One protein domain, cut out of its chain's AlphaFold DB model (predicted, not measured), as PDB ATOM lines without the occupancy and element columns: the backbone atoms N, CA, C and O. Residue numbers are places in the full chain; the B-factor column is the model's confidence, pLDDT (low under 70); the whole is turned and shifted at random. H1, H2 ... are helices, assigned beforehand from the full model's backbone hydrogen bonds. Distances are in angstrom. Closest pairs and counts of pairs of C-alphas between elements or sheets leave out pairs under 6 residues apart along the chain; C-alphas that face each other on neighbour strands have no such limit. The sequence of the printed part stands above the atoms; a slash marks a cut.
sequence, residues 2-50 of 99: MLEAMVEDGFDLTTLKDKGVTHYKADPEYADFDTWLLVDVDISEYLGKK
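What this domain is: This is residues 2 to 50 of the 99 residues of the protein "HicB-like domain-containing protein" of Haemophilus influenzae HK1212 (UniProt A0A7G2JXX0). There is little regular structure here: a long, open loop of chain with a short helix near each end of a rod-shaped outline. From H1 the printed part runs out along residues 9 to 20 to H2, turns round in residues 26 to 32, which stand free, and folds back toward the H1 end. The 49 printed residues include two named helices, H1 then H2, and no named strand; the class is all helix, with only 12 residues in named elements. The whole is only just loose, close to extended, with a radius of gyration of the C-alphas of 14.2 A and spans of 40 by 19 by 15 A.

How they stand to each other: H1, residues 2 to 8, and H2, residues 21 to 25, are apart, with no C-alpha of the one within 8 A of the other. In both helices every O i to N i+4 pair is within hydrogen-bond range.

Where its parts are: H1 is 10.0 A long, from C-alpha 2 at (210.792, 185.639, 158.747). H2 is 6.0 A long and ends at C-alpha 25, (204.762, 191.863, 180.948).

The domain as a whole: The two C-alphas farthest apart, those of Asp 32 and Lys 50, are 42.4 A apart. The link from H1 to H2 is long, with 12 residues. The printed part has no cut, and no printed residue is under 70 in pLDDT.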
ATOM      1  N   MET A   2     210.273 186.407 157.588       83.69
ATOM      2  CA  MET A   2     210.792 185.639 158.747       83.69
ATOM      3  C   MET A   2     210.267 184.191 158.800       83.69
ATOM      4  O   MET A   2     211.055 183.263 158.914       83.69
ATOM      5  N   LEU A   3     208.950 183.996 158.652       83.12
ATOM      6  CA  LEU A   3     208.334 182.660 158.632       83.12
ATOM      7  C   LEU A   3     208.825 181.804 157.456       83.12
ATOM      8  O   LEU A   3     209.085 180.622 157.637       83.12
ATOM      9  N   GLU A   4     208.991 182.410 156.278       82.06
ATOM     10  CA  GLU A   4     209.529 181.743 155.085       82.06
ATOM     11  C   GLU A   4     210.937 181.199 155.344       82.06
ATOM     12  O   GLU A   4     211.161 180.014 155.132       82.06
ATOM     13  N   ALA A   5     211.841 182.021 155.887       86.19
ATOM     14  CA  ALA A   5     213.206 181.599 156.201       86.19
ATOM     15  C   ALA A   5     213.239 180.453 157.227       86.19
ATOM     16  O   ALA A   5     213.966 179.483 157.049       86.19
ATOM     17  N   MET A   6     212.400 180.515 158.269       87.06
ATOM     18  CA  MET A   6     212.302 179.437 159.263       87.06
ATOM     19  C   MET A   6     211.858 178.114 158.624       87.06
ATOM     20  O   MET A   6     212.410 177.059 158.930       87.06
ATOM     21  N   VAL A   7     210.878 178.161 157.720       84.56
ATOM     22  CA  VAL A   7     210.389 176.974 157.004       84.56
ATOM     23  C   VAL A   7     211.445 176.430 156.043       84.56
ATOM     24  O   VAL A   7     211.618 175.214 155.966       84.56
ATOM     25  N   GLU A   8     212.166 177.302 155.334       84.88
ATOM     26  CA  GLU A   8     213.286 176.915 154.464       84.88
ATOM     27  C   GLU A   8     214.413 176.225 155.246       84.88
ATOM     28  O   GLU A   8     214.966 175.233 154.772       84.88
ATOM     29  N   ASP A   9     214.675 176.673 156.477       88.31
ATOM     30  CA  ASP A   9     215.630 176.055 157.406       88.31
ATOM     31  C   ASP A   9     215.105 174.748 158.045       88.31
ATOM     32  O   ASP A   9     215.794 174.113 158.848       88.31
ATOM     33  N   GLY A  10     213.890 174.312 157.691       81.25
ATOM     34  CA  GLY A  10     213.277 173.074 158.177       81.25
ATOM     35  C   GLY A  10     212.698 173.170 159.590       81.25
ATOM     36  O   GLY A  10     212.456 172.142 160.225       81.25
ATOM     37  N   PHE A  11     212.480 174.382 160.100       82.31
ATOM     38  CA  PHE A  11     211.880 174.598 161.409       82.31
ATOM     39  C   PHE A  11     210.388 174.231 161.397       82.31
ATOM     40  O   PHE A  11     209.617 174.699 160.555       82.31
ATOM     41  N   ASP A  12     209.954 173.437 162.376       81.00
ATOM     42  CA  ASP A  12     208.542 173.099 162.549       81.00
ATOM     43  C   ASP A  12     207.789 174.243 163.246       81.00
ATOM     44  O   ASP A  12     207.838 174.403 164.469       81.00
ATOM     45  N   LEU A  13     207.052 175.031 162.457       80.56
ATOM     46  CA  LEU A  13     206.252 176.158 162.944       80.56
ATOM     47  C   LEU A  13     205.179 175.758 163.966       80.56
ATOM     48  O   LEU A  13     204.763 176.603 164.757       80.56
ATOM     49  N   THR A  14     204.732 174.499 163.995       77.00
ATOM     50  CA  THR A  14     203.705 174.048 164.952       77.00
ATOM     51  C   THR A  14     204.229 173.969 166.387       77.00
ATOM     52  O   THR A  14     203.446 173.944 167.340       77.00
ATOM     53  N   THR A  15     205.554 173.986 166.554       79.62
ATOM     54  CA  THR A  15     206.220 173.988 167.861       79.62
ATOM     55  C   THR A  15     206.263 175.366 168.517       79.62
ATOM     56  O   THR A  15     206.560 175.462 169.711       79.62
ATOM     57  N   LEU A  16     205.949 176.435 167.773       81.56
ATOM     58  CA  LEU A  16     205.929 177.790 168.310       81.56
ATOM     59  C   LEU A  16     204.860 177.904 169.394       81.56
ATOM     60  O   LEU A  16     203.662 177.757 169.150       81.56
ATOM     61  N   LYS A  17     205.311 178.192 170.614       77.25
ATOM     62  CA  LYS A  17     204.444 178.442 171.761       77.25
ATOM     63  C   LYS A  17     204.607 179.887 172.187       77.25
ATOM     64  O   LYS A  17     205.651 180.270 172.710       77.25
ATOM     65  N   ASP A  18     203.553 180.668 171.986       83.31
ATOM     66  CA  ASP A  18     203.463 181.981 172.603       83.31
ATOM     67  C   ASP A  18     203.254 181.816 174.118       83.31
ATOM     68  O   ASP A  18     202.305 181.163 174.559       83.31
ATOM     69  N   LYS A  19     204.141 182.403 174.927       85.00
ATOM     70  CA  LYS A  19     203.991 182.427 176.390       85.00
ATOM     71  C   LYS A  19     202.895 183.401 176.842       85.00
ATOM     72  O   LYS A  19     202.430 183.312 177.980       85.00
ATOM     73  N   GLY A  20     202.468 184.297 175.953       86.44
ATOM     74  CA  GLY A  20     201.366 185.222 176.158       86.44
ATOM     75  C   GLY A  20     201.754 186.499 176.904       86.44
ATOM     76  O   GLY A  20     202.711 186.556 177.676       86.44
ATOM     77  N   VAL A  21     200.939 187.538 176.706       87.56
ATOM     78  CA  VAL A  21     201.177 188.908 177.199       87.56
ATOM     79  C   VAL A  21     201.436 188.973 178.708       87.56
ATOM     80  O   VAL A  21     202.304 189.719 179.150       87.56
ATOM     81  N   THR A  22     200.719 188.186 179.514       88.69
ATOM     82  CA  THR A  22     200.900 188.180 180.975       88.69
ATOM     83  C   THR A  22     202.299 187.724 181.380       88.69
ATOM     84  O   THR A  22     202.855 188.267 182.332       88.69
ATOM     85  N   HIS A  23     202.869 186.746 180.666       89.56
ATOM     86  CA  HIS A  23     204.228 186.282 180.923       89.56
ATOM     87  C   HIS A  23     205.234 187.370 180.556       89.56
ATOM     88  O   HIS A  23     206.049 187.747 181.390       89.56
ATOM     89  N   TYR A  24     205.133 187.921 179.345       90.25
ATOM     90  CA  TYR A  24     206.106 188.903 178.874       90.25
ATOM     91  C   TYR A  24     206.063 190.219 179.653       90.25
ATOM     92  O   TYR A  24     207.103 190.800 179.922       90.25
ATOM     93  N   LYS A  25     204.884 190.666 180.103       88.81
ATOM     94  CA  LYS A  25     204.762 191.863 180.948       88.81
ATOM     95  C   LYS A  25     205.472 191.723 182.302       88.81
ATOM     96  O   LYS A  25     205.825 192.726 182.912       88.81
ATOM     97  N   ALA A  26     205.623 190.498 182.802       90.12
ATOM     98  CA  ALA A  26     206.311 190.223 184.060       90.12
ATOM     99  C   ALA A  26     207.825 190.010 183.885       90.12
ATOM    100  O   ALA A  26     208.535 189.916 184.887       90.12
ATOM    101  N   ASP A  27     208.313 189.915 182.646       92.31
ATOM    102  CA  ASP A  27     209.724 189.704 182.347       92.31
ATOM    103  C   ASP A  27     210.500 191.034 182.462       92.31
ATOM    104  O   ASP A  27     210.132 192.010 181.798       92.31
ATOM    105  N   PRO A  28     211.568 191.106 183.281       93.31
ATOM    106  CA  PRO A  28     212.409 192.296 183.380       93.31
ATOM    107  C   PRO A  28     212.999 192.759 182.043       93.31
ATOM    108  O   PRO A  28     213.273 193.948 181.900       93.31
ATOM    109  N   GLU A  29     213.180 191.856 181.070       93.75
ATOM    110  CA  GLU A  29     213.671 192.200 179.728       93.75
ATOM    111  C   GLU A  29     212.731 193.169 178.993       93.75
ATOM    112  O   GLU A  29     213.182 193.985 178.189       93.75
ATOM    113  N   TYR A  30     211.433 193.137 179.312       91.69
ATOM    114  CA  TYR A  30     210.417 193.979 178.682       91.69
ATOM    115  C   TYR A  30     209.882 195.087 179.604       91.69
ATOM    116  O   TYR A  30     208.817 195.645 179.337       91.69
ATOM    117  N   ALA A  31     210.606 195.434 180.674       89.62
ATOM    118  CA  ALA A  31     210.150 196.396 181.684       89.62
ATOM    119  C   ALA A  31     209.874 197.812 181.137       89.62
ATOM    120  O   ALA A  31     209.041 198.528 181.694       89.62
ATOM    121  N   ASP A  32     210.536 198.202 180.044       93.25
ATOM    122  CA  ASP A  32     210.373 199.514 179.405       93.25
ATOM    123  C   ASP A  32     209.144 199.596 178.472       93.25
ATOM    124  O   ASP A  32     208.840 200.667 177.944       93.25
ATOM    125  N   PHE A  33     208.420 198.488 178.261       89.38
ATOM    126  CA  PHE A  33     207.251 198.431 177.380       89.38
ATOM    127  C   PHE A  33     205.938 198.421 178.173       89.38
ATOM    128  O   PHE A  33     205.651 197.521 178.964       89.38
ATOM    129  N   ASP A  34     205.082 199.407 177.910       86.19
ATOM    130  CA  ASP A  34     203.790 199.581 178.586       86.19
ATOM    131  C   ASP A  34     202.593 199.024 177.793       86.19
ATOM    132  O   ASP A  34     201.538 198.729 178.368       86.19
ATOM    133  N   THR A  35     202.769 198.830 176.487       88.19
ATOM    134  CA  THR A  35     201.708 198.504 175.536       88.19
ATOM    135  C   THR A  35     202.028 197.213 174.794       88.19
ATOM    136  O   THR A  35     203.122 197.037 174.265       88.19
ATOM    137  N   TRP A  36     201.042 196.320 174.718       88.44
ATOM    138  CA  TRP A  36     201.167 195.006 174.094       88.44
ATOM    139  C   TRP A  36     200.128 194.844 172.988       88.44
ATOM    140  O   TRP A  36     198.972 195.235 173.152       88.44
ATOM    141  N   LEU A  37     200.535 194.230 171.879       88.56
ATOM    142  CA  LEU A  37     199.662 193.879 170.767       88.56
ATOM    143  C   LEU A  37     199.762 192.377 170.515       88.56
ATOM    144  O   LEU A  37     200.861 191.839 170.407       88.56
ATOM    145  N   LEU A  38     198.613 191.717 170.390       86.31
ATOM    146  CA  LEU A  38     198.541 190.351 169.890       86.31
ATOM    147  C   LEU A  38     198.223 190.406 168.399       86.31
ATOM    148  O   LEU A  38     197.201 190.966 168.000       86.31
ATOM    149  N   VAL A  39     199.112 189.839 167.589       83.94
ATOM    150  CA  VAL A  39     198.928 189.711 166.142       83.94
ATOM    151  C   VAL A  39     198.682 188.244 165.840       83.94
ATOM    152  O   VAL A  39     199.553 187.411 166.074       83.94
ATOM    153  N   ASP A  40     197.491 187.942 165.335       80.44
ATOM    154  CA  ASP A  40     197.172 186.610 164.833       80.44
ATOM    155  C   ASP A  40     197.693 186.483 163.397       80.44
ATOM    156  O   ASP A  40     197.396 187.325 162.544       80.44
ATOM    157  N   VAL A  41     198.516 185.468 163.146       80.38
ATOM    158  CA  VAL A  41     199.151 185.230 161.847       80.38
ATOM    159  C   VAL A  41     198.719 183.864 161.346       80.38
ATOM    160  O   VAL A  41     199.034 182.840 161.949       80.38
ATOM    161  N   ASP A  42     198.031 183.843 160.206       75.25
ATOM    162  CA  ASP A  42     197.653 182.593 159.555       75.25
ATOM    163  C   ASP A  42     198.886 181.938 158.916       75.25
ATOM    164  O   ASP A  42     199.399 182.397 157.894       75.25
ATOM    165  N   ILE A  43     199.365 180.850 159.526       81.50
ATOM    166  CA  ILE A  43     200.491 180.056 159.017       81.50
ATOM    167  C   ILE A  43     200.052 178.903 158.100       81.50
ATOM    168  O   ILE A  43     200.884 178.090 157.703       81.50
ATOM    169  N   SER A  44     198.764 178.809 157.742       74.81
ATOM    170  CA  SER A  44     198.217 177.689 156.958       74.81
ATOM    171  C   SER A  44     198.945 177.447 155.634       74.81
ATOM    172  O   SER A  44     199.013 176.306 155.183       74.81
ATOM    173  N   GLU A  45     199.489 178.491 155.004       72.50
ATOM    174  CA  GLU A  45     200.238 178.373 153.744       72.50
ATOM    175  C   GLU A  45     201.575 177.633 153.909       72.50
ATOM    176  O   GLU A  45     202.038 176.982 152.973       72.50
ATOM    177  N   TYR A  46     202.151 177.664 155.113       75.50
ATOM    178  CA  TYR A  46     203.413 177.006 155.448       75.50
ATOM    179  C   TYR A  46     203.229 175.565 155.942       75.50
ATOM    180  O   TYR A  46     204.165 174.774 155.903       75.50
ATOM    181  N   LEU A  47     202.013 175.190 156.355       73.81
ATOM    182  CA  LEU A  47     201.679 173.845 156.850       73.81
ATOM    183  C   LEU A  47     201.408 172.832 155.719       73.81
ATOM    184  O   LEU A  47     200.983 171.700 155.960       73.81
ATOM    185  N   GLY A  48     201.656 173.228 154.469       73.88
ATOM    186  CA  GLY A  48     201.477 172.399 153.285       73.88
ATOM    187  C   GLY A  48     200.091 172.515 152.645       73.88
ATOM    188  O   GLY A  48     199.208 173.266 153.056       73.88
ATOM    189  N   LYS A  49     199.897 171.776 151.546       74.62
ATOM    190  CA  LYS A  49     198.662 171.858 150.754       74.62
ATOM    191  C   LYS A  49     197.520 171.114 151.440       74.62
ATOM    192  O   LYS A  49     197.670 169.960 151.835       74.62
ATOM    193  N   LYS A  50     196.332 171.727 151.453       76.81
ATOM    194  CA  LYS A  50     195.086 171.066 151.872       76.81
ATOM    195  C   LYS A  50     194.850 169.804 151.035       76.81
ATOM    196  O   LYS A  50     194.699 169.888 149.816       76.81
TER     197      LYS A  50